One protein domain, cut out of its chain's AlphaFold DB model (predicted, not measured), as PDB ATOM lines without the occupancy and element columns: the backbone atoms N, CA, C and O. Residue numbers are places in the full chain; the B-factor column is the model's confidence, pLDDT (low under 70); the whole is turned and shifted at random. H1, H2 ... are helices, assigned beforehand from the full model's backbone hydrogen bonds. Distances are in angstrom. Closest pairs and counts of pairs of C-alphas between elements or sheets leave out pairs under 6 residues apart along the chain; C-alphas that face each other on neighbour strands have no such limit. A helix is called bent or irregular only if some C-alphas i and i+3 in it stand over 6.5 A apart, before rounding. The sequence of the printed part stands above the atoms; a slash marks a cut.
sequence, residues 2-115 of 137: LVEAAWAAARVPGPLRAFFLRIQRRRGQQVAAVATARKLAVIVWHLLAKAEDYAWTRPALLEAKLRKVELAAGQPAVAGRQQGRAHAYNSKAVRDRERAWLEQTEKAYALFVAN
ATOM      1  N   LEU A   2     -74.788  11.830 -20.409       89.25
ATOM      2  CA  LEU A   2     -75.038  10.386 -20.629       89.25
ATOM      3  C   LEU A   2     -76.223   9.808 -19.838       89.25
ATOM      4  O   LEU A   2     -76.866   8.867 -20.294       89.25
ATOM      5  N   VAL A   3     -76.525  10.367 -18.666       93.19
ATOM      6  CA  VAL A   3     -77.668   9.931 -17.847       93.19
ATOM      7  C   VAL A   3     -78.992  10.239 -18.557       93.19
ATOM      8  O   VAL A   3     -79.866   9.380 -18.616       93.19
ATOM      9  N   GLU A   4     -79.103  11.402 -19.200       93.88
ATOM     10  CA  GLU A   4     -80.255  11.754 -20.046       93.88
ATOM     11  C   GLU A   4     -80.414  10.798 -21.234       93.88
ATOM     12  O   GLU A   4     -81.507  10.311 -21.526       93.88
ATOM     13  N   ALA A   5     -79.303  10.443 -21.885       92.50
ATOM     14  CA  ALA A   5     -79.317   9.456 -22.959       92.50
ATOM     15  C   ALA A   5     -79.788   8.076 -22.468       92.50
ATOM     16  O   ALA A   5     -80.516   7.383 -23.180       92.50
ATOM     17  N   ALA A   6     -79.436   7.685 -21.240       93.44
ATOM     18  CA  ALA A   6     -79.931   6.455 -20.631       93.44
ATOM     19  C   ALA A   6     -81.451   6.493 -20.405       93.44
ATOM     20  O   ALA A   6     -82.131   5.505 -20.683       93.44
ATOM     21  N   TRP A   7     -81.999   7.633 -19.976       94.12
ATOM     22  CA  TRP A   7     -83.446   7.824 -19.856       94.12
ATOM     23  C   TRP A   7     -84.162   7.740 -21.202       94.12
ATOM     24  O   TRP A   7     -85.217   7.110 -21.298       94.12
ATOM     25  N   ALA A   8     -83.584   8.318 -22.255       92.88
ATOM     26  CA  ALA A   8     -84.104   8.171 -23.611       92.88
ATOM     27  C   ALA A   8     -84.056   6.702 -24.074       92.88
ATOM     28  O   ALA A   8     -85.051   6.182 -24.583       92.88
ATOM     29  N   ALA A   9     -82.942   6.004 -23.831       90.62
ATOM     30  CA  ALA A   9     -82.776   4.593 -24.178       90.62
ATOM     31  C   ALA A   9     -83.765   3.677 -23.434       90.62
ATOM     32  O   ALA A   9     -84.226   2.688 -23.996       90.62
ATOM     33  N   ALA A  10     -84.146   4.017 -22.199       92.38
ATOM     34  CA  ALA A  10     -85.126   3.261 -21.418       92.38
ATOM     35  C   ALA A  10     -86.571   3.373 -21.946       92.38
ATOM     36  O   ALA A  10     -87.420   2.547 -21.605       92.38
ATOM     37  N   ARG A  11     -86.876   4.385 -22.770       91.12
ATOM     38  CA  ARG A  11     -88.225   4.627 -23.315       91.12
ATOM     39  C   ARG A  11     -88.495   3.887 -24.624       91.12
ATOM     40  O   ARG A  11     -89.652   3.749 -25.008       91.12
ATOM     41  N   VAL A  12     -87.453   3.427 -25.310       89.75
ATOM     42  CA  VAL A  12     -87.554   2.762 -26.617       89.75
ATOM     43  C   VAL A  12     -87.401   1.251 -26.424       89.75
ATOM     44  O   VAL A  12     -86.550   0.844 -25.633       89.75
ATOM     45  N   PRO A  13     -88.196   0.408 -27.108       91.00
ATOM     46  CA  PRO A  13     -88.013  -1.034 -27.025       91.00
ATOM     47  C   PRO A  13     -86.622  -1.445 -27.515       91.00
ATOM     48  O   PRO A  13     -86.095  -0.886 -28.478       91.00
ATOM     49  N   GLY A  14     -86.026  -2.419 -26.833       92.56
ATOM     50  CA  GLY A  14     -84.712  -2.953 -27.167       92.56
ATOM     51  C   GLY A  14     -83.938  -3.511 -25.966       92.56
ATOM     52  O   GLY A  14     -84.355  -3.392 -24.810       92.56
ATOM     53  N   PRO A  15     -82.753  -4.097 -26.209       92.38
ATOM     54  CA  PRO A  15     -81.985  -4.801 -25.177       92.38
ATOM     55  C   PRO A  15     -81.522  -3.890 -24.027       92.38
ATOM     56  O   PRO A  15     -81.428  -4.319 -22.872       92.38
ATOM     57  N   LEU A  16     -81.268  -2.609 -24.306       92.69
ATOM     58  CA  LEU A  16     -80.872  -1.626 -23.291       92.69
ATOM     59  C   LEU A  16     -82.017  -1.269 -22.340       92.69
ATOM     60  O   LEU A  16     -81.777  -1.076 -21.148       92.69
ATOM     61  N   ARG A  17     -83.259  -1.254 -22.835       93.56
ATOM     62  CA  ARG A  17     -84.446  -1.059 -22.005       93.56
ATOM     63  C   ARG A  17     -84.647  -2.232 -21.057       93.56
ATOM     64  O   ARG A  17     -84.775  -2.012 -19.855       93.56
ATOM     65  N   ALA A  18     -84.574  -3.468 -21.552       93.94
ATOM     66  CA  ALA A  18     -84.630  -4.652 -20.693       93.94
ATOM     67  C   ALA A  18     -83.517  -4.649 -19.628       93.94
ATOM     68  O   ALA A  18     -83.759  -4.986 -18.466       93.94
ATOM     69  N   PHE A  19     -82.302  -4.216 -19.986       93.06
ATOM     70  CA  PHE A  19     -81.206  -4.052 -19.027       93.06
ATOM     71  C   PHE A  19     -81.519  -3.004 -17.948       93.06
ATOM     72  O   PHE A  19     -81.349  -3.295 -16.761       93.06
ATOM     73  N   PHE A  20     -82.004  -1.826 -18.348       94.38
ATOM     74  CA  PHE A  20     -82.388  -0.755 -17.430       94.38
ATOM     75  C   PHE A  20     -83.499  -1.212 -16.475       94.38
ATOM     76  O   PHE A  20     -83.331  -1.126 -15.260       94.38
ATOM     77  N   LEU A  21     -84.584  -1.791 -17.003       94.19
ATOM     78  CA  LEU A  21     -85.712  -2.286 -16.206       94.19
ATOM     79  C   LEU A  21     -85.286  -3.367 -15.205       94.19
ATOM     80  O   LEU A  21     -85.766  -3.394 -14.073       94.19
ATOM     81  N   ARG A  22     -84.343  -4.240 -15.577       93.12
ATOM     82  CA  ARG A  22     -83.819  -5.272 -14.671       93.12
ATOM     83  C   ARG A  22     -83.105  -4.674 -13.457       93.12
ATOM     84  O   ARG A  22     -83.268  -5.183 -12.351       93.12
ATOM     85  N   ILE A  23     -82.305  -3.626 -13.652       94.06
ATOM     86  CA  ILE A  23     -81.583  -2.962 -12.554       94.06
ATOM     87  C   ILE A  23     -82.537  -2.103 -11.733       94.06
ATOM     88  O   ILE A  23     -82.493  -2.146 -10.504       94.06
ATOM     89  N   GLN A  24     -83.438  -1.392 -12.407       95.62
ATOM     90  CA  GLN A  24     -84.456  -0.547 -11.793       95.62
ATOM     91  C   GLN A  24     -85.289  -1.330 -10.771       95.62
ATOM     92  O   GLN A  24     -85.439  -0.871  -9.643       95.62
ATOM     93  N   ARG A  25     -85.735  -2.547 -11.121       93.75
ATOM     94  CA  ARG A  25     -86.492  -3.432 -10.217       93.75
ATOM     95  C   ARG A  25     -85.733  -3.836  -8.948       93.75
ATOM     96  O   ARG A  25     -86.368  -4.219  -7.979       93.75
ATOM     97  N   ARG A  26     -84.394  -3.797  -8.952       92.38
ATOM     98  CA  ARG A  26     -83.555  -4.245  -7.822       92.38
ATOM     99  C   ARG A  26     -82.980  -3.104  -6.986       92.38
ATOM    100  O   ARG A  26     -82.767  -3.288  -5.798       92.38
ATOM    101  N   ARG A  27     -82.624  -1.979  -7.614       93.38
ATOM    102  CA  ARG A  27     -81.824  -0.902  -6.993       93.38
ATOM    103  C   ARG A  27     -82.399   0.503  -7.199       93.38
ATOM    104  O   ARG A  27     -81.779   1.476  -6.788       93.38
ATOM    105  N   GLY A  28     -83.552   0.619  -7.853       94.19
ATOM    106  CA  GLY A  28     -84.191   1.899  -8.128       94.19
ATOM    107  C   GLY A  28     -83.674   2.618  -9.378       94.19
ATOM    108  O   GLY A  28     -82.758   2.179 -10.079       94.19
ATOM    109  N   GLN A  29     -84.325   3.744  -9.668       93.50
ATOM    110  CA  GLN A  29     -84.223   4.480 -10.930       93.50
ATOM    111  C   GLN A  29     -82.850   5.109 -11.179       93.50
ATOM    112  O   GLN A  29     -82.274   4.958 -12.254       93.50
ATOM    113  N   GLN A  30     -82.315   5.803 -10.173       94.19
ATOM    114  CA  GLN A  30     -81.065   6.556 -10.296       94.19
ATOM    115  C   GLN A  30     -79.886   5.620 -10.586       94.19
ATOM    116  O   GLN A  30     -79.111   5.846 -11.516       94.19
ATOM    117  N   VAL A  31     -79.811   4.499  -9.859       95.44
ATOM    118  CA  VAL A  31     -78.781   3.471 -10.062       95.44
ATOM    119  C   VAL A  31     -78.910   2.828 -11.444       95.44
ATOM    120  O   VAL A  31     -77.903   2.603 -12.116       95.44
ATOM    121  N   ALA A  32     -80.136   2.559 -11.903       96.25
ATOM    122  CA  ALA A  32     -80.371   2.020 -13.239       96.25
ATOM    123  C   ALA A  32     -79.911   2.982 -14.342       96.25
ATOM    124  O   ALA A  32     -79.286   2.544 -15.309       96.25
ATOM    125  N   ALA A  33     -80.155   4.285 -14.185       95.62
ATOM    126  CA  ALA A  33     -79.750   5.291 -15.163       95.62
ATOM    127  C   ALA A  33     -78.226   5.362 -15.302       95.62
ATOM    128  O   ALA A  33     -77.710   5.300 -16.419       95.62
ATOM    129  N   VAL A  34     -77.494   5.387 -14.184       96.94
ATOM    130  CA  VAL A  34     -76.021   5.401 -14.193       96.94
ATOM    131  C   VAL A  34     -75.450   4.097 -14.757       96.94
ATOM    132  O   VAL A  34     -74.535   4.122 -15.583       96.94
ATOM    133  N   ALA A  35     -76.009   2.944 -14.378       97.00
ATOM    134  CA  ALA A  35     -75.564   1.653 -14.901       97.00
ATOM    135  C   ALA A  35     -75.770   1.543 -16.422       97.00
ATOM    136  O   ALA A  35     -74.889   1.057 -17.139       97.00
ATOM    137  N   THR A  36     -76.905   2.026 -16.929       96.19
ATOM    138  CA  THR A  36     -77.187   2.073 -18.368       96.19
ATOM    139  C   THR A  36     -76.301   3.089 -19.082       96.19
ATOM    140  O   THR A  36     -75.786   2.771 -20.147       96.19
ATOM    141  N   ALA A  37     -76.031   4.253 -18.486       96.56
ATOM    142  CA  ALA A  37     -75.098   5.241 -19.028       96.56
ATOM    143  C   ALA A  37     -73.681   4.666 -19.200       96.56
ATOM    144  O   ALA A  37     -73.078   4.822 -20.262       96.56
ATOM    145  N   ARG A  38     -73.170   3.924 -18.204       96.81
ATOM    146  CA  ARG A  38     -71.880   3.222 -18.317       96.81
ATOM    147  C   ARG A  38     -71.897   2.202 -19.454       96.81
ATOM    148  O   ARG A  38     -70.951   2.137 -20.234       96.81
ATOM    149  N   LYS A  39     -72.971   1.416 -19.568       94.94
ATOM    150  CA  LYS A  39     -73.111   0.417 -20.636       94.94
ATOM    151  C   LYS A  39     -73.177   1.068 -22.024       94.94
ATOM    152  O   LYS A  39     -72.551   0.564 -22.949       94.94
ATOM    153  N   LEU A  40     -73.866   2.201 -22.150       94.31
ATOM    154  CA  LEU A  40     -73.909   3.006 -23.372       94.31
ATOM    155  C   LEU A  40     -72.522   3.518 -23.767       94.31
ATOM    156  O   LEU A  40     -72.140   3.353 -24.918       94.31
ATOM    157  N   ALA A  41     -71.758   4.080 -22.828       95.94
ATOM    158  CA  ALA A  41     -70.412   4.584 -23.108       95.94
ATOM    159  C   ALA A  41     -69.487   3.486 -23.656       95.94
ATOM    160  O   ALA A  41     -68.787   3.697 -24.641       95.94
ATOM    161  N   VAL A  42     -69.540   2.289 -23.060       96.12
ATOM    162  CA  VAL A  42     -68.762   1.135 -23.531       96.12
ATOM    163  C   VAL A  42     -69.192   0.715 -24.935       96.12
ATOM    164  O   VAL A  42     -68.331   0.470 -25.773       96.12
ATOM    165  N   ILE A  43     -70.496   0.652 -25.219       94.25
ATOM    166  CA  ILE A  43     -70.989   0.318 -26.564       94.25
ATOM    167  C   ILE A  43     -70.505   1.353 -27.578       94.25
ATOM    168  O   ILE A  43     -69.925   0.972 -28.585       94.25
ATOM    169  N   VAL A  44     -70.676   2.647 -27.292       94.06
ATOM    170  CA  VAL A  44     -70.230   3.735 -28.175       94.06
ATOM    171  C   VAL A  44     -68.735   3.629 -28.459       94.06
ATOM    172  O   VAL A  44     -68.342   3.711 -29.615       94.06
ATOM    173  N   TRP A  45     -67.913   3.372 -27.439       96.06
ATOM    174  CA  TRP A  45     -66.482   3.149 -27.632       96.06
ATOM    175  C   TRP A  45     -66.199   2.009 -28.614       96.06
ATOM    176  O   TRP A  45     -65.412   2.188 -29.534       96.06
ATOM    177  N   HIS A  46     -66.857   0.856 -28.458       96.31
ATOM    178  CA  HIS A  46     -66.631  -0.287 -29.346       96.31
ATOM    179  C   HIS A  46     -67.093  -0.014 -30.779       96.31
ATOM    180  O   HIS A  46     -66.390  -0.391 -31.709       96.31
ATOM    181  N   LEU A  47     -68.236   0.653 -30.951       95.94
ATOM    182  CA  LEU A  47     -68.744   1.022 -32.273       95.94
ATOM    183  C   LEU A  47     -67.786   1.979 -32.985       95.94
ATOM    184  O   LEU A  47     -67.469   1.778 -34.152       95.94
ATOM    185  N   LEU A  48     -67.265   2.977 -32.266       95.75
ATOM    186  CA  LEU A  48     -66.303   3.932 -32.816       95.75
ATOM    187  C   LEU A  48     -64.945   3.285 -33.101       95.75
ATOM    188  O   LEU A  48     -64.377   3.509 -34.163       95.75
ATOM    189  N   ALA A  49     -64.439   2.461 -32.182       96.94
ATOM    190  CA  ALA A  49     -63.142   1.805 -32.329       96.94
ATOM    191  C   ALA A  49     -63.119   0.791 -33.482       96.94
ATOM    192  O   ALA A  49     -62.071   0.582 -34.085       96.94
ATOM    193  N   LYS A  50     -64.258   0.156 -33.780       96.12
ATOM    194  CA  LYS A  50     -64.385  -0.837 -34.855       96.12
ATOM    195  C   LYS A  50     -64.990  -0.284 -36.145       96.12
ATOM    196  O   LYS A  50     -65.070  -1.021 -37.117       96.12
ATOM    197  N   ALA A  51     -65.410   0.983 -36.153       94.19
ATOM    198  CA  ALA A  51     -66.182   1.581 -37.242       94.19
ATOM    199  C   ALA A  51     -67.401   0.720 -37.646       94.19
ATOM    200  O   ALA A  51     -67.693   0.542 -38.826       94.19
ATOM    201  N   GLU A  52     -68.098   0.171 -36.649       93.19
ATOM    202  CA  GLU A  52     -69.263  -0.696 -36.833       93.19
ATOM    203  C   GLU A  52     -70.553   0.035 -36.453       93.19
ATOM    204  O   GLU A  52     -70.601   0.818 -35.498       93.19
ATOM    205  N   ASP A  53     -71.631  -0.281 -37.166       91.00
ATOM    206  CA  ASP A  53     -72.963   0.201 -36.833       91.00
ATOM    207  C   ASP A  53     -73.572  -0.575 -35.663       91.00
ATOM    208  O   ASP A  53     -73.340  -1.767 -35.446       91.00
ATOM    209  N   TYR A  54     -74.429   0.102 -34.899       90.12
ATOM    210  CA  TYR A  54     -75.156  -0.553 -33.819       90.12
ATOM    211  C   TYR A  54     -76.115  -1.615 -34.375       90.12
ATOM    212  O   TYR A  54     -77.033  -1.303 -35.134       90.12
ATOM    213  N   ALA A  55     -75.955  -2.860 -33.918       89.62
ATOM    214  CA  ALA A  55     -76.689  -4.021 -34.428       89.62
ATOM    215  C   ALA A  55     -78.224  -3.896 -34.350       89.62
ATOM    216  O   ALA A  55     -78.932  -4.489 -35.153       89.62
ATOM    217  N   TRP A  56     -78.750  -3.114 -33.399       89.06
ATOM    218  CA  TRP A  56     -80.193  -2.895 -33.225       89.06
ATOM    219  C   TRP A  56     -80.634  -1.499 -33.678       89.06
ATOM    220  O   TRP A  56     -81.485  -0.858 -33.055       89.06
ATOM    221  N   THR A  57     -80.004  -0.990 -34.734       89.81
ATOM    222  CA  THR A  57     -80.402   0.254 -35.394       89.81
ATOM    223  C   THR A  57     -81.756   0.114 -36.090       89.81
ATOM    224  O   THR A  57     -82.203  -0.965 -36.468       89.81
ATOM    225  N   ARG A  58     -82.434   1.255 -36.239       91.00
ATOM    226  CA  ARG A  58     -83.676   1.381 -37.003       91.00
ATOM    227  C   ARG A  58     -83.343   2.030 -38.346       91.00
ATOM    228  O   ARG A  58     -83.116   3.243 -38.337       91.00
ATOM    229  N   PRO A  59     -83.267   1.274 -39.452       90.69
ATOM    230  CA  PRO A  59     -82.713   1.773 -40.707       90.69
ATOM    231  C   PRO A  59     -83.484   2.976 -41.256       90.69
ATOM    232  O   PRO A  59     -82.867   3.990 -41.565       90.69
ATOM    233  N   ALA A  60     -84.819   2.953 -41.257       92.12
ATOM    234  CA  ALA A  60     -85.610   4.072 -41.768       92.12
ATOM    235  C   ALA A  60     -85.416   5.341 -40.919       92.12
ATOM    236  O   ALA A  60     -85.291   6.450 -41.440       92.12
ATOM    237  N   LEU A  61     -85.354   5.190 -39.591       91.38
ATOM    238  CA  LEU A  61     -85.079   6.313 -38.689       91.38
ATOM    239  C   LEU A  61     -83.652   6.853 -38.871       91.38
ATOM    240  O   LEU A  61     -83.448   8.064 -38.778       91.38
ATOM    241  N   LEU A  62     -82.677   5.970 -39.088       92.38
ATOM    242  CA  LEU A  62     -81.287   6.335 -39.332       92.38
ATOM    243  C   LEU A  62     -81.165   7.137 -40.628       92.38
ATOM    244  O   LEU A  62     -80.639   8.244 -40.592       92.38
ATOM    245  N   GLU A  63     -81.733   6.648 -41.729       92.19
ATOM    246  CA  GLU A  63     -81.741   7.346 -43.019       92.19
ATOM    247  C   GLU A  63     -82.402   8.724 -42.920       92.19
ATOM    248  O   GLU A  63     -81.877   9.708 -43.440       92.19
ATOM    249  N   ALA A  64     -83.517   8.836 -42.192       92.31
ATOM    250  CA  ALA A  64     -84.163  10.123 -41.957       92.31
ATOM    251  C   ALA A  64     -83.280  11.097 -41.161       92.31
ATOM    252  O   ALA A  64     -83.302  12.301 -41.419       92.31
ATOM    253  N   LYS A  65     -82.498  10.604 -40.192       92.19
ATOM    254  CA  LYS A  65     -81.556  11.432 -39.422       92.19
ATOM    255  C   LYS A  65     -80.343  11.835 -40.250       92.19
ATOM    256  O   LYS A  65     -79.997  13.010 -40.242       92.19
ATOM    257  N   LEU A  66     -79.745  10.892 -40.976       92.75
ATOM    258  CA  LEU A  66     -78.632  11.161 -41.884       92.75
ATOM    259  C   LEU A  66     -79.034  12.212 -42.912       92.75
ATOM    260  O   LEU A  66     -78.340  13.210 -43.068       92.75
ATOM    261  N   ARG A  67     -80.230  12.085 -43.492       92.31
ATOM    262  CA  ARG A  67     -80.734  13.071 -44.443       92.31
ATOM    263  C   ARG A  67     -80.864  14.474 -43.851       92.31
ATOM    264  O   ARG A  67     -80.578  15.455 -44.529       92.31
ATOM    265  N   LYS A  68     -81.289  14.599 -42.590       92.50
ATOM    266  CA  LYS A  68     -81.339  15.905 -41.910       92.50
ATOM    267  C   LYS A  68     -79.948  16.510 -41.743       92.50
ATOM    268  O   LYS A  68     -79.800  17.714 -41.920       92.50
ATOM    269  N   VAL A  69     -78.953  15.684 -41.420       94.94
ATOM    270  CA  VAL A  69     -77.556  16.122 -41.301       94.94
ATOM    271  C   VAL A  69     -77.006  16.551 -42.661       94.94
ATOM    272  O   VAL A  69     -76.411  17.615 -42.754       94.94
ATOM    273  N   GLU A  70     -77.264  15.790 -43.726       92.69
ATOM    274  CA  GLU A  70     -76.864  16.150 -45.095       92.69
ATOM    275  C   GLU A  70     -77.429  17.509 -45.524       92.69
ATOM    276  O   GLU A  70     -76.698  18.352 -46.039       92.69
ATOM    277  N   LEU A  71     -78.724  17.737 -45.286       92.12
ATOM    278  CA  LEU A  71     -79.372  19.011 -45.604       92.12
ATOM    279  C   LEU A  71     -78.772  20.169 -44.798       92.12
ATOM    280  O   LEU A  71     -78.548  21.242 -45.349       92.12
ATOM    281  N   ALA A  72     -78.467  19.951 -43.515       94.12
ATOM    282  CA  ALA A  72     -77.784  20.943 -42.685       94.12
ATOM    283  C   ALA A  72     -76.345  21.218 -43.162       94.12
ATOM    284  O   ALA A  72     -75.851  22.329 -43.002       94.12
ATOM    285  N   ALA A  73     -75.695  20.233 -43.783       96.00
ATOM    286  CA  ALA A  73     -74.377  20.361 -44.400       96.00
ATOM    287  C   ALA A  73     -74.407  21.007 -45.804       96.00
ATOM    288  O   ALA A  73     -73.376  21.057 -46.468       96.00
ATOM    289  N   GLY A  74     -75.567  21.487 -46.274       92.62
ATOM    290  CA  GLY A  74     -75.709  22.168 -47.566       92.62
ATOM    291  C   GLY A  74     -75.819  21.237 -48.776       92.62
ATOM    292  O   GLY A  74     -75.757  21.703 -49.912       92.62
ATOM    293  N   GLN A  75     -75.998  19.928 -48.563       89.19
ATOM    294  CA  GLN A  75     -76.256  18.996 -49.662       89.19
ATOM    295  C   GLN A  75     -77.586  19.333 -50.350       89.19
ATOM    296  O   GLN A  75     -78.554  19.701 -49.671       89.19
ATOM    297  N   PRO A  76     -77.684  19.169 -51.683       86.19
ATOM    298  CA  PRO A  76     -78.882  19.548 -52.412       86.19
ATOM    299  C   PRO A  76     -80.100  18.774 -51.908       86.19
ATOM    300  O   PRO A  76     -80.070  17.557 -51.662       86.19
ATOM    301  N   ALA A  77     -81.213  19.490 -51.766       80.94
ATOM    302  CA  ALA A  77     -82.508  18.863 -51.588       80.94
ATOM    303  C   ALA A  77     -82.845  18.089 -52.872       80.94
ATOM    304  O   ALA A  77     -82.912  18.677 -53.946       80.94
ATOM    305  N   VAL A  78     -83.047  16.770 -52.774       73.12
ATOM    306  CA  VAL A  78     -83.586  15.994 -53.896       73.12
ATOM    307  C   VAL A  78     -85.022  16.466 -54.117       73.12
ATOM    308  O   VAL A  78     -85.913  16.140 -53.333       73.12
ATOM    309  N   ALA A  79     -85.221  17.290 -55.142       62.16
ATOM    310  CA  ALA A  79     -86.521  17.780 -55.569       62.16
ATOM    311  C   ALA A  79     -87.055  16.873 -56.687       62.16
ATOM    312  O   ALA A  79     -86.357  16.617 -57.665       62.16
ATOM    313  N   GLY A  80     -88.282  16.366 -56.547       67.50
ATOM    314  CA  GLY A  80     -88.921  15.557 -57.586       67.50
ATOM    315  C   GLY A  80     -89.956  14.559 -57.072       67.50
ATOM    316  O   GLY A  80     -90.244  14.474 -55.881       67.50
ATOM    317  N   ARG A  81     -90.519  13.786 -58.010       63.75
ATOM    318  CA  ARG A  81     -91.534  12.741 -57.768       63.75
ATOM    319  C   ARG A  81     -90.952  11.462 -57.148       63.75
ATOM    320  O   ARG A  81     -91.702  10.624 -56.656       63.75
ATOM    321  N   GLN A  82     -89.627  11.302 -57.195       66.25
ATOM    322  CA  GLN A  82     -88.920  10.164 -56.616       66.25
ATOM    323  C   GLN A  82     -88.800  10.326 -55.100       66.25
ATOM    324  O   GLN A  82     -88.286  11.319 -54.589       66.25
ATOM    325  N   GLN A  83     -89.277   9.318 -54.380       71.62
ATOM    326  CA  GLN A  83     -89.186   9.252 -52.928       71.62
ATOM    327  C   GLN A  83     -87.721   9.025 -52.528       71.62
ATOM    328  O   GLN A  83     -87.133   8.001 -52.865       71.62
ATOM    329  N   GLY A  84     -87.116   9.992 -51.831       74.19
ATOM    330  CA  GLY A  84     -85.743   9.863 -51.331       74.19
ATOM    331  C   GLY A  84     -85.605   8.775 -50.257       74.19
ATOM    332  O   GLY A  84     -86.594   8.369 -49.654       74.19
ATOM    333  N   ARG A  85     -84.369   8.346 -49.959       77.44
ATOM    334  CA  ARG A  85     -84.047   7.277 -48.979       77.44
ATOM    335  C   ARG A  85     -84.785   7.443 -47.638       77.44
ATOM    336  O   ARG A  85     -85.481   6.551 -47.178       77.44
ATOM    337  N   ALA A  86     -84.781   8.662 -47.095       83.75
ATOM    338  CA  ALA A  86     -85.470   9.020 -45.851       83.75
ATOM    339  C   ALA A  86     -87.009   8.855 -45.865       83.75
ATOM    340  O   ALA A  86     -87.640   8.923 -44.807       83.75
ATOM    341  N   HIS A  87     -87.634   8.658 -47.030       84.38
ATOM    342  CA  HIS A  87     -89.086   8.540 -47.165       84.38
ATOM    343  C   HIS A  87     -89.647   7.297 -46.464       84.38
ATOM    344  O   HIS A  87     -90.766   7.340 -45.949       84.38
ATOM    345  N   ALA A  88     -88.865   6.214 -46.369       86.19
ATOM    346  CA  ALA A  88     -89.281   4.982 -45.697       86.19
ATOM    347  C   ALA A  88     -89.764   5.230 -44.253       86.19
ATOM    348  O   ALA A  88     -90.690   4.567 -43.787       86.19
ATOM    349  N   TYR A  89     -89.212   6.240 -43.569       86.88
ATOM    350  CA  TYR A  89     -89.606   6.606 -42.207       86.88
ATOM    351  C   TYR A  89     -91.028   7.178 -42.099       86.88
ATOM    352  O   TYR A  89     -91.681   7.021 -41.063       86.88
ATOM    353  N   ASN A  90     -91.542   7.816 -43.154       89.25
ATOM    354  CA  ASN A  90     -92.887   8.401 -43.143       89.25
ATOM    355  C   ASN A  90     -93.971   7.313 -43.099       89.25
ATOM    356  O   ASN A  90     -95.030   7.505 -42.492       89.25
ATOM    357  N   SER A  91     -93.684   6.132 -43.652       91.75
ATOM    358  CA  SER A  91     -94.591   4.988 -43.607       91.75
ATOM    359  C   SER A  91     -94.786   4.482 -42.175       91.75
ATOM    360  O   SER A  91     -93.847   4.061 -41.494       91.75
ATOM    361  N   LYS A  92     -96.038   4.488 -41.701       92.94
ATOM    362  CA  LYS A  92     -96.404   3.901 -40.401       92.94
ATOM    363  C   LYS A  92     -96.098   2.401 -40.365       92.94
ATOM    364  O   LYS A  92     -95.538   1.932 -39.382       92.94
ATOM    365  N   ALA A  93     -96.379   1.682 -41.452       93.94
ATOM    366  CA  ALA A  93     -96.127   0.245 -41.551       93.94
ATOM    367  C   ALA A  93     -94.638  -0.101 -41.363       93.94
ATOM    368  O   ALA A  93     -94.311  -1.049 -40.653       93.94
ATOM    369  N   VAL A  94     -93.731   0.702 -41.934       92.81
ATOM    370  CA  VAL A  94     -92.278   0.524 -41.751       92.81
ATOM    371  C   VAL A  94     -91.882   0.779 -40.296       92.81
ATOM    372  O   VAL A  94     -91.193  -0.044 -39.694       92.81
ATOM    373  N   ARG A  95     -92.366   1.874 -39.693       92.19
ATOM    374  CA  ARG A  95     -92.074   2.206 -38.288       92.19
ATOM    375  C   ARG A  95     -92.566   1.133 -37.316       92.19
ATOM    376  O   ARG A  95     -91.857   0.837 -36.352       92.19
ATOM    377  N   ASP A  96     -93.747   0.578 -37.563       94.00
ATOM    378  CA  ASP A  96     -94.346  -0.469 -36.734       94.00
ATOM    379  C   ASP A  96     -93.590  -1.797 -36.899       94.00
ATOM    380  O   ASP A  96     -93.278  -2.442 -35.900       94.00
ATOM    381  N   ARG A  97     -93.192  -2.160 -38.128       94.19
ATOM    382  CA  ARG A  97     -92.361  -3.348 -38.399       94.19
ATOM    383  C   ARG A  97     -91.013  -3.283 -37.681       94.19
ATOM    384  O   ARG A  97     -90.624  -4.244 -37.022       94.19
ATOM    385  N   GLU A  98     -90.309  -2.157 -37.784       93.12
ATOM    386  CA  GLU A  98     -89.039  -1.952 -37.072       93.12
ATOM    387  C   GLU A  98     -89.219  -2.028 -35.554       93.12
ATOM    388  O   GLU A  98     -88.401  -2.624 -34.854       93.12
ATOM    389  N   ARG A  99     -90.292  -1.422 -35.030       93.31
ATOM    390  CA  ARG A  99     -90.597  -1.460 -33.599       93.31
ATOM    391  C   ARG A  99     -90.882  -2.890 -33.134       93.31
ATOM    392  O   ARG A  99     -90.329  -3.296 -32.117       93.31
ATOM    393  N   ALA A 100     -91.663  -3.660 -33.889       94.44
ATOM    394  CA  ALA A 100     -91.961  -5.055 -33.574       94.44
ATOM    395  C   ALA A 100     -90.693  -5.925 -33.565       94.44
ATOM    396  O   ALA A 100     -90.518  -6.754 -32.672       94.44
ATOM    397  N   TRP A 101     -89.772  -5.703 -34.506       93.50
ATOM    398  CA  TRP A 101     -88.479  -6.391 -34.520       93.50
ATOM    399  C   TRP A 101     -87.636  -6.068 -33.271       93.50
ATOM    400  O   TRP A 101     -87.059  -6.967 -32.651       93.50
ATOM    401  N   LEU A 102     -87.630  -4.806 -32.827       94.00
ATOM    402  CA  LEU A 102     -86.968  -4.408 -31.577       94.00
ATOM    403  C   LEU A 102     -87.618  -5.032 -30.338       94.00
ATOM    404  O   LEU A 102     -86.907  -5.455 -29.431       94.00
ATOM    405  N   GLU A 103     -88.946  -5.123 -30.296       94.88
ATOM    406  CA  GLU A 103     -89.673  -5.781 -29.206       94.88
ATOM    407  C   GLU A 103     -89.368  -7.282 -29.144       94.88
ATOM    408  O   GLU A 103     -89.147  -7.823 -28.061       94.88
ATOM    409  N   GLN A 104     -89.309  -7.961 -30.292       93.81
ATOM    410  CA  GLN A 104     -88.885  -9.363 -30.365       93.81
ATOM    411  C   GLN A 104     -87.454  -9.529 -29.851       93.81
ATOM    412  O   GLN A 104     -87.184 -10.420 -29.047       93.81
ATOM    413  N   THR A 105     -86.556  -8.628 -30.243       92.31
ATOM    414  CA  THR A 105     -85.171  -8.632 -29.769       92.31
ATOM    415  C   THR A 105     -85.083  -8.379 -28.261       92.31
ATOM    416  O   THR A 105     -84.327  -9.047 -27.557       92.31
ATOM    417  N   GLU A 106     -85.875  -7.447 -27.728       93.94
ATOM    418  CA  GLU A 106     -85.955  -7.192 -26.289       93.94
ATOM    419  C   GLU A 106     -86.413  -8.441 -25.529       93.94
ATOM    420  O   GLU A 106     -85.805  -8.793 -24.516       93.94
ATOM    421  N   LYS A 107     -87.433  -9.146 -26.040       93.81
ATOM    422  CA  LYS A 107     -87.901 -10.421 -25.478       93.81
ATOM    423  C   LYS A 107     -86.811 -11.490 -25.534       93.81
ATOM    424  O   LYS A 107     -86.551 -12.122 -24.515       93.81
ATOM    425  N   ALA A 108     -86.140 -11.655 -26.674       92.25
ATOM    426  CA  ALA A 108     -85.039 -12.604 -26.827       92.25
ATOM    427  C   ALA A 108     -83.899 -12.316 -25.835       92.25
ATOM    428  O   ALA A 108     -83.437 -13.224 -25.147       92.25
ATOM    429  N   TYR A 109     -83.507 -11.048 -25.681       91.50
ATOM    430  CA  TYR A 109     -82.517 -10.636 -24.685       91.50
ATOM    431  C   TYR A 109     -82.996 -10.905 -23.252       91.50
ATOM    432  O   TYR A 109     -82.221 -11.382 -22.426       91.50
ATOM    433  N   ALA A 110     -84.264 -10.626 -22.938       91.50
ATOM    434  CA  ALA A 110     -84.828 -10.888 -21.618       91.50
ATOM    435  C   ALA A 110     -84.831 -12.387 -21.280       91.50
ATOM    436  O   ALA A 110     -84.425 -12.746 -20.177       91.50
ATOM    437  N   LEU A 111     -85.223 -13.246 -22.227       92.81
ATOM    438  CA  LEU A 111     -85.186 -14.704 -22.079       92.81
ATOM    439  C   LEU A 111     -83.753 -15.215 -21.914       92.81
ATOM    440  O   LEU A 111     -83.474 -15.963 -20.983       92.81
ATOM    441  N   PHE A 112     -82.830 -14.756 -22.762       92.19
ATOM    442  CA  PHE A 112     -81.410 -15.093 -22.664       92.19
ATOM    443  C   PHE A 112     -80.839 -14.741 -21.285       92.19
ATOM    444  O   PHE A 112     -80.176 -15.554 -20.651       92.19
ATOM    445  N   VAL A 113     -81.145 -13.541 -20.790       89.62
ATOM    446  CA  VAL A 113     -80.694 -13.082 -19.476       89.62
ATOM    447  C   VAL A 113     -81.374 -13.828 -18.325       89.62
ATOM    448  O   VAL A 113     -80.738 -14.033 -17.295       89.62
ATOM    449  N   ALA A 114     -82.646 -14.203 -18.463       87.50
ATOM    450  CA  ALA A 114     -83.356 -14.989 -17.454       87.50
ATOM    451  C   ALA A 114     -82.771 -16.402 -17.334       87.50
ATOM    452  O   ALA A 114     -82.587 -16.897 -16.226       87.50
ATOM    453  N   ASN A 115     -82.412 -16.999 -18.470       88.50
ATOM    454  CA  ASN A 115     -81.813 -18.328 -18.550       88.50
ATOM    455  C   ASN A 115     -80.296 -18.321 -18.296       88.50
ATOM    456  O   ASN A 115     -79.664 -19.375 -18.326       88.50
TER     457      ASN A 115
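What this domain is: This is residues 2 to 115 of the 137 residues of an uncharacterized protein of Microvirga aerophila (UniProt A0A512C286). Two small groups of helices, H1 to H3 and H4 with H5, lie toward opposite ends of an elongated, loose shape, and the long helix H6 runs as a bar from beside H4 and H5 to H2. In the first group H2 and H3 form a helical hairpin with H1 crossing it, while at the far end residues 78 to 83 of the loop between H4 and H5 stick out. The printed part has 114 residues with six named helices, H1 to H6 in chain order, and no named strand; the class is all helix. The whole is loose, with a radius of gyration of the C-alphas of 16.9 A and spans of 54 by 29 by 25 A.

How they stand to each other: H1, residues 2 to 11, touches H2, residues 15 to 27, about perpendicular at 77 degrees; H2 does so with residues 16 to 21 alone, and the closest C-alphas, of Ala 10 and Arg 17, are 4.4 A apart. H3, residues 29 to 50, touches H1 with residues 33 to 41 alone, about perpendicular at 79 degrees, the closest C-alphas being those of Ala 6 and Ala 37 at 5.2 A. H2 and H3 are a hairpin at a shallow tilt of 31 degrees, opposite ways; H3 touches H2 with residues 31 to 36 alone, closest at the C-alphas of Gln 24 and Ala 32, 5.0 A. H4, residues 59 to 72, is apart from H3 and touches H5, residues 85 to 90, at a steep tilt of 63 degrees, opposite ways, with the C-alphas of Ala 64 and Ala 86 closest at 4.3 A. H6, residues 92 to 114, is close to H4 but not clearly touching, its closest C-alphas being those of Ala 60 and Val 94 at 7.6 A. H6 touches H2 with residues 105 to 110 alone, against residues 15 to 18 of H2, at a steep tilt of 49 degrees, the same way; the C-alphas of Pro 15 and Glu 106 are closest at 4.8 A. In H3, H4 and H6 every O i to N i+4 pair is within hydrogen-bond range, against 5 of 6 in H1, 8 of 9 in H2 and 0 of 2 in H5, where 3 of 3 O i to N i+3 pairs are.

Where its parts are: H1 begins at C-alpha 2, (-75.038, 10.386, -20.629), and is 14.6 A long; H2 is 18.6 A and H3 31.5 A. H4 begins at C-alpha 59, (-82.713, 1.773, -40.707), and is 19.9 A long. H5, 10.7 A, is only just irregular: C-alphas 85 and 88 are 6.6 A apart. H6 is 32.5 A long and ends at C-alpha 114, (-83.356, -14.989, -17.454).

The domain as a whole: The two C-alphas farthest apart, those of Arg 26 and Gly 80, are 53.8 A apart. The printed part has no cut, and the link from H4 to H5, 12 residues, is long. Residues 69 to 74, of which 69 to 72 belong to H4, and residues 78 to 83 stand free. The mean pLDDT of the printed part is 91.1; residues 79 to 82 are under 70.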